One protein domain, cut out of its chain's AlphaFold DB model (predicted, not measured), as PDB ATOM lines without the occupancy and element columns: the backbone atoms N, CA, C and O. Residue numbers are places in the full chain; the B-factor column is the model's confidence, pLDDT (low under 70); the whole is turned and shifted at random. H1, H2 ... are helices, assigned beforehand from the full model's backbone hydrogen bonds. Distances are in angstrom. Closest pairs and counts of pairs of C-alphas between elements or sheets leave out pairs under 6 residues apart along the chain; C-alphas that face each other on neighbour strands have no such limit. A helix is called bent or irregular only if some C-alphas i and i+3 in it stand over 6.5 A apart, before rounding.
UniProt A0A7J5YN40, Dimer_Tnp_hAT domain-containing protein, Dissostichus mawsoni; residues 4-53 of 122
ATOM      1  N   LEU A   4      85.775 -35.360 274.929       91.88
ATOM      2  CA  LEU A   4      86.497 -34.509 273.978       91.88
ATOM      3  C   LEU A   4      85.992 -34.725 272.547       91.88
ATOM      4  O   LEU A   4      85.863 -33.768 271.787       91.88
ATOM      5  N   TYR A   5      85.699 -35.975 272.189       92.69
ATOM      6  CA  TYR A   5      85.176 -36.322 270.870       92.69
ATOM      7  C   TYR A   5      83.777 -35.733 270.645       92.69
ATOM      8  O   TYR A   5      83.508 -35.164 269.589       92.69
ATOM      9  N   GLU A   6      82.911 -35.801 271.660       93.00
ATOM     10  CA  GLU A   6      81.591 -35.159 271.631       93.00
ATOM     11  C   GLU A   6      81.706 -33.637 271.471       93.00
ATOM     12  O   GLU A   6      81.047 -33.051 270.611       93.00
ATOM     13  N   GLU A   7      82.585 -32.996 272.251       93.19
ATOM     14  CA  GLU A   7      82.851 -31.560 272.136       93.19
ATOM     15  C   GLU A   7      83.347 -31.166 270.745       93.19
ATOM     16  O   GLU A   7      82.884 -30.164 270.204       93.19
ATOM     17  N   TYR A   8      84.242 -31.956 270.147       91.00
ATOM     18  CA  TYR A   8      84.726 -31.724 268.788       91.00
ATOM     19  C   TYR A   8      83.596 -31.818 267.754       91.00
ATOM     20  O   TYR A   8      83.456 -30.919 266.925       91.00
ATOM     21  N   GLY A   9      82.749 -32.851 267.833       91.06
ATOM     22  CA  GLY A   9      81.623 -33.023 266.910       91.06
ATOM     23  C   GLY A   9      80.635 -31.851 266.937       91.06
ATOM     24  O   GLY A   9      80.089 -31.477 265.903       91.06
ATOM     25  N   MET A  10      80.458 -31.204 268.096       90.12
ATOM     26  CA  MET A  10      79.606 -30.013 268.226       90.12
ATOM     27  C   MET A  10      80.165 -28.776 267.513       90.12
ATOM     28  O   MET A  10      79.414 -27.850 267.210       90.12
ATOM     29  N   VAL A  11      81.472 -28.733 267.248       89.81
ATOM     30  CA  VAL A  11      82.151 -27.545 266.711       89.81
ATOM     31  C   VAL A  11      82.856 -27.760 265.381       89.81
ATOM     32  O   VAL A  11      83.391 -26.806 264.816       89.81
ATOM     33  N   GLU A  12      82.849 -28.979 264.856       89.81
ATOM     34  CA  GLU A  12      83.516 -29.350 263.609       89.81
ATOM     35  C   GLU A  12      83.099 -28.453 262.432       89.81
ATOM     36  O   GLU A  12      83.950 -27.976 261.674       89.81
ATOM     37  N   ALA A  13      81.803 -28.142 262.326       88.38
ATOM     38  CA  ALA A  13      81.278 -27.249 261.295       88.38
ATOM     39  C   ALA A  13      81.821 -25.814 261.424       88.38
ATOM     40  O   ALA A  13      82.129 -25.172 260.423       88.38
ATOM     41  N   ILE A  14      81.989 -25.321 262.657       87.69
ATOM     42  CA  ILE A  14      82.556 -23.991 262.930       87.69
ATOM     43  C   ILE A  14      84.051 -23.985 262.596       87.69
ATOM     44  O   ILE A  14      84.537 -23.060 261.946       87.69
ATOM     45  N   LEU A  15      84.782 -25.028 263.000       84.31
ATOM     46  CA  LEU A  15      86.217 -25.178 262.741       84.31
ATOM     47  C   LEU A  15      86.557 -25.270 261.249       84.31
ATOM     48  O   LEU A  15      87.623 -24.794 260.846       84.31
ATOM     49  N   SER A  16      85.658 -25.867 260.466       86.31
ATOM     50  CA  SER A  16      85.790 -26.061 259.017       86.31
ATOM     51  C   SER A  16      85.206 -24.910 258.190       86.31
ATOM     52  O   SER A  16      85.205 -24.974 256.964       86.31
ATOM     53  N   SER A  17      84.681 -23.864 258.835       87.56
ATOM     54  CA  SER A  17      84.115 -22.709 258.136       87.56
ATOM     55  C   SER A  17      85.198 -21.865 257.451       87.56
ATOM     56  O   SER A  17      86.325 -21.752 257.939       87.56
ATOM     57  N   SER A  18      84.834 -21.201 256.350       84.69
ATOM     58  CA  SER A  18      85.729 -20.292 255.614       84.69
ATOM     59  C   SER A  18      86.198 -19.098 256.452       84.69
ATOM     60  O   SER A  18      87.250 -18.528 256.193       84.69
ATOM     61  N   GLU A  19      85.467 -18.739 257.509       82.50
ATOM     62  CA  GLU A  19      85.859 -17.681 258.446       82.50
ATOM     63  C   GLU A  19      87.117 -18.021 259.261       82.50
ATOM     64  O   GLU A  19      87.741 -17.130 259.842       82.50
ATOM     65  N   MET A  20      87.467 -19.307 259.337       82.88
ATOM     66  CA  MET A  20      88.661 -19.796 260.025       82.88
ATOM     67  C   MET A  20      89.879 -19.879 259.097       82.88
ATOM     68  O   MET A  20      90.986 -20.142 259.576       82.88
ATOM     69  N   GLU A  21      89.704 -19.661 257.790       83.19
ATOM     70  CA  GLU A  21      90.806 -19.626 256.830       83.19
ATOM     71  C   GLU A  21      91.695 -18.397 257.063       83.19
ATOM     72  O   GLU A  21      91.236 -17.318 257.433       83.19
ATOM     73  N   GLY A  22      93.008 -18.575 256.899       83.25
ATOM     74  CA  GLY A  22      94.003 -17.506 257.059       83.25
ATOM     75  C   GLY A  22      94.245 -17.021 258.495       83.25
ATOM     76  O   GLY A  22      95.179 -16.257 258.717       83.25
ATOM     77  N   CYS A  23      93.461 -17.473 259.476       85.25
ATOM     78  CA  CYS A  23      93.645 -17.113 260.880       85.25
ATOM     79  C   CYS A  23      94.833 -17.860 261.504       85.25
ATOM     80  O   CYS A  23      95.019 -19.062 261.280       85.25
ATOM     81  N   HIS A  24      95.586 -17.175 262.369       86.81
ATOM     82  CA  HIS A  24      96.577 -17.830 263.225       86.81
ATOM     83  C   HIS A  24      95.900 -18.814 264.192       86.81
ATOM     84  O   HIS A  24      94.710 -18.695 264.496       86.81
ATOM     85  N   SER A  25      96.646 -19.815 264.666       86.75
ATOM     86  CA  SER A  25      96.072 -20.928 265.436       86.75
ATOM     87  C   SER A  25      95.355 -20.431 266.693       86.75
ATOM     88  O   SER A  25      94.207 -20.781 266.928       86.75
ATOM     89  N   GLU A  26      95.985 -19.553 267.463       88.19
ATOM     90  CA  GLU A  26      95.427 -18.922 268.657       88.19
ATOM     91  C   GLU A  26      94.134 -18.147 268.364       88.19
ATOM     92  O   GLU A  26      93.154 -18.263 269.101       88.19
ATOM     93  N   GLU A  27      94.088 -17.423 267.245       90.19
ATOM     94  CA  GLU A  27      92.927 -16.635 266.842       90.19
ATOM     95  C   GLU A  27      91.746 -17.539 266.471       90.19
ATOM     96  O   GLU A  27      90.607 -17.252 266.844       90.19
ATOM     97  N   ARG A  28      92.011 -18.674 265.809       90.44
ATOM     98  CA  ARG A  28      90.984 -19.681 265.492       90.44
ATOM     99  C   ARG A  28      90.331 -20.232 266.753       90.44
ATOM    100  O   ARG A  28      89.107 -20.284 266.828       90.44
ATOM    101  N   TYR A  29      91.123 -20.600 267.763       90.69
ATOM    102  CA  TYR A  29      90.581 -21.116 269.024       90.69
ATOM    103  C   TYR A  29      89.831 -20.035 269.814       90.69
ATOM    104  O   TYR A  29      88.775 -20.318 270.376       90.69
ATOM    105  N   LEU A  30      90.304 -18.783 269.816       90.75
ATOM    106  CA  LEU A  30      89.578 -17.671 270.439       90.75
ATOM    107  C   LEU A  30      88.220 -17.419 269.766       90.75
ATOM    108  O   LEU A  30      87.213 -17.295 270.464       90.75
ATOM    109  N   LYS A  31      88.177 -17.394 268.427       91.50
ATOM    110  CA  LYS A  31      86.931 -17.259 267.651       91.50
ATOM    111  C   LYS A  31      85.991 -18.438 267.874       91.50
ATOM    112  O   LYS A  31      84.785 -18.251 267.990       91.50
ATOM    113  N   LEU A  32      86.533 -19.648 267.960       91.69
ATOM    114  CA  LEU A  32      85.748 -20.830 268.277       91.69
ATOM    115  C   LEU A  32      85.083 -20.694 269.655       91.69
ATOM    116  O   LEU A  32      83.873 -20.863 269.782       91.69
ATOM    117  N   PHE A  33      85.859 -20.356 270.687       92.06
ATOM    118  CA  PHE A  33      85.350 -20.272 272.056       92.06
ATOM    119  C   PHE A  33      84.409 -19.095 272.306       92.06
ATOM    120  O   PHE A  33      83.668 -19.152 273.286       92.06
ATOM    121  N   SER A  34      84.446 -18.052 271.473       90.00
ATOM    122  CA  SER A  34      83.488 -16.945 271.539       90.00
ATOM    123  C   SER A  34      82.165 -17.260 270.840       90.00
ATOM    124  O   SER A  34      81.137 -16.723 271.243       90.00
ATOM    125  N   LYS A  35      82.179 -18.132 269.824       87.94
ATOM    126  CA  LYS A  35      80.985 -18.557 269.074       87.94
ATOM    127  C   LYS A  35      80.293 -19.786 269.654       87.94
ATOM    128  O   LYS A  35      79.134 -20.026 269.345       87.94
ATOM    129  N   ALA A  36      80.996 -20.579 270.454       86.94
ATOM    130  CA  ALA A  36      80.433 -21.781 271.047       86.94
ATOM    131  C   ALA A  36      79.284 -21.447 272.014       86.94
ATOM    132  O   ALA A  36      79.490 -20.788 273.033       86.94
ATOM    133  N   GLU A  37      78.089 -21.956 271.718       85.38
ATOM    134  CA  GLU A  37      76.911 -21.841 272.592       85.38
ATOM    135  C   GLU A  37      76.961 -22.826 273.772       85.38
ATOM    136  O   GLU A  37      76.268 -22.652 274.775       85.38
ATOM    137  N   VAL A  38      77.814 -23.851 273.671       86.56
ATOM    138  CA  VAL A  38      77.988 -24.905 274.675       86.56
ATOM    139  C   VAL A  38      79.342 -24.803 275.391       86.56
ATOM    140  O   VAL A  38      80.331 -24.352 274.803       86.56
ATOM    141  N   PRO A  39      79.445 -25.246 276.659       89.19
ATOM    142  CA  PRO A  39      80.718 -25.278 277.371       89.19
ATOM    143  C   PRO A  39      81.667 -26.343 276.797       89.19
ATOM    144  O   PRO A  39      81.459 -27.536 276.982       89.19
ATOM    145  N   LEU A  40      82.756 -25.909 276.161       92.81
ATOM    146  CA  LEU A  40      83.801 -26.785 275.606       92.81
ATOM    147  C   LEU A  40      84.930 -27.005 276.622       92.81
ATOM    148  O   LEU A  40      86.030 -26.458 276.493       92.81
ATOM    149  N   VAL A  41      84.631 -27.700 277.721       94.25
ATOM    150  CA  VAL A  41      85.532 -27.798 278.880       94.25
ATOM    151  C   VAL A  41      86.804 -28.572 278.542       94.25
ATOM    152  O   VAL A  41      87.897 -28.152 278.936       94.25
ATOM    153  N   ASN A  42      86.687 -29.692 277.833       94.75
ATOM    154  CA  ASN A  42      87.828 -30.532 277.484       94.75
ATOM    155  C   ASN A  42      88.666 -29.886 276.383       94.75
ATOM    156  O   ASN A  42      89.892 -29.816 276.511       94.75
ATOM    157  N   LEU A  43      88.021 -29.312 275.367       93.31
ATOM    158  CA  LEU A  43      88.708 -28.610 274.292       93.31
ATOM    159  C   LEU A  43      89.480 -27.395 274.821       93.31
ATOM    160  O   LEU A  43      90.631 -27.198 274.440       93.31
ATOM    161  N   ARG A  44      88.906 -26.636 275.769       93.81
ATOM    162  CA  ARG A  44      89.602 -25.521 276.436       93.81
ATOM    163  C   ARG A  44      90.818 -25.977 277.232       93.81
ATOM    164  O   ARG A  44      91.840 -25.296 277.206       93.81
ATOM    165  N   LYS A  45      90.733 -27.106 277.941       94.62
ATOM    166  CA  LYS A  45      91.880 -27.657 278.684       94.62
ATOM    167  C   LYS A  45      93.021 -28.026 277.738       94.62
ATOM    168  O   LYS A  45      94.159 -27.638 277.986       94.62
ATOM    169  N   VAL A  46      92.710 -28.730 276.650       93.88
ATOM    170  CA  VAL A  46      93.705 -29.143 275.650       93.88
ATOM    171  C   VAL A  46      94.310 -27.926 274.955       93.88
ATOM    172  O   VAL A  46      95.531 -27.809 274.896       93.88
ATOM    173  N   SER A  47      93.487 -26.977 274.500       92.31
ATOM    174  CA  SER A  47      93.989 -25.764 273.852       92.31
ATOM    175  C   SER A  47      94.850 -24.931 274.800       92.31
ATOM    176  O   SER A  47      95.916 -24.473 274.407       92.31
ATOM    177  N   ALA A  48      94.434 -24.762 276.061       92.31
ATOM    178  CA  ALA A  48      95.212 -24.021 277.052       92.31
ATOM    179  C   ALA A  48      96.575 -24.675 277.302       92.31
ATOM    180  O   ALA A  48      97.576 -23.973 277.404       92.31
ATOM    181  N   TYR A  49      96.627 -26.008 277.349       94.25
ATOM    182  CA  TYR A  49      97.885 -26.734 277.466       94.25
ATOM    183  C   TYR A  49      98.782 -26.514 276.242       94.25
ATOM    184  O   TYR A  49      99.937 -26.125 276.405       94.25
ATOM    185  N   ILE A  50      98.251 -26.673 275.025       92.12
ATOM    186  CA  ILE A  50      99.009 -26.465 273.780       92.12
ATOM    187  C   ILE A  50      99.577 -25.041 273.720       92.12
ATOM    188  O   ILE A  50     100.770 -24.869 273.499       92.12
ATOM    189  N   PHE A  51      98.753 -24.023 273.984       90.19
ATOM    190  CA  PHE A  51      99.177 -22.620 273.919       90.19
ATOM    191  C   PHE A  51      99.998 -22.151 275.126       90.19
ATOM    192  O   PHE A  51     100.582 -21.070 275.081       90.19
ATOM    193  N   SER A  52     100.092 -22.948 276.193       90.56
ATOM    194  CA  SER A  52     101.037 -22.682 277.285       90.56
ATOM    195  C   SER A  52     102.486 -22.994 276.903       90.56
ATOM    196  O   SER A  52     103.409 -22.532 277.575       90.56
ATOM    197  N   ILE A  53     102.690 -23.758 275.826       89.44
ATOM    198  CA  ILE A  53     104.008 -24.118 275.317       89.44
ATOM    199  C   ILE A  53     104.397 -23.091 274.246       89.44
ATOM    200  O   ILE A  53     103.796 -23.063 273.171       89.44
TER     201      ILE A  53
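Overview. This is residues 4 to 53 of the 122 residues of the protein "Dimer_Tnp_hAT domain-containing protein" of Dissostichus mawsoni (UniProt A0A7J5YN40). Three helices make an angular U: H1 is the base, H3 extends from near the first end of H1 and H2 from near its last end, and the two arms lie side by side on the same side of H1, running opposite ways. The arms come near each other without clearly touching, and residues 16 to 24 make a loop that leads from the end of H1 to the far end of the arm H2. The printed part has 50 residues with three named helices, in the order H1, H2, H3, and no named strand; the class is all helix. The whole is compact, with a radius of gyration of the C-alphas of 10.5 A, and rounded, with spans of 25 by 24 by 16 A.

Arrangement. H1, residues 4 to 15, touches H3, residues 41 to 52, and does so with residues 4 to 8 alone, while H3 touches it with residues 42 to 43 alone. The closest C-alphas of the two are those of Leu 4 and Asn 42, 5.5 A apart, and their lines are about perpendicular at 75 degrees. H1 touches H2, residues 25 to 35, with residues 11 to 15 alone. The closest C-alphas there are those of Ile 14 and Leu 32, 7.0 A apart, and the lines are about perpendicular at 85 degrees. H2 and H3 are close but not clearly touching; their closest C-alphas, those of Glu 26 and Phe 51, are 7.4 A apart. They stand at a shallow tilt of 26 degrees and run opposite ways. In H2 and H3 every O i to N i+4 pair is within hydrogen-bond range; in H1 it is 5 of 8.

Along the chain. H1 begins at C-alpha 4, at (86.497, -34.509, 273.978), and is 14.6 A from first to last C-alpha. It is irregular: C-alphas 10 and 13 are 7.6 A apart, and its line is a rough one. H2, from Ser 25 to Lys 35, is 15.7 A long from first to last C-alpha, and its C-alpha 25 is at (96.072, -20.928, 265.436). H3, from Val 41 to Ser 52, measures 16.4 A in the same way and ends at C-alpha 52, at (101.037, -22.682, 277.285).

Size, cuts and confidence. The two C-alphas farthest apart are those of Glu 37 and Ile 53, at 27.3 A. The first and last printed C-alphas, those of Leu 4 and Ile 53, are 20.4 A apart. The printed part has no cut. The link from H1 to H2 has 9 residues and is short, and the link from H2 to H3 has 5 residues and is tight; no link is long. The mean pLDDT of the printed part is 89.6, and no printed residue is under 70.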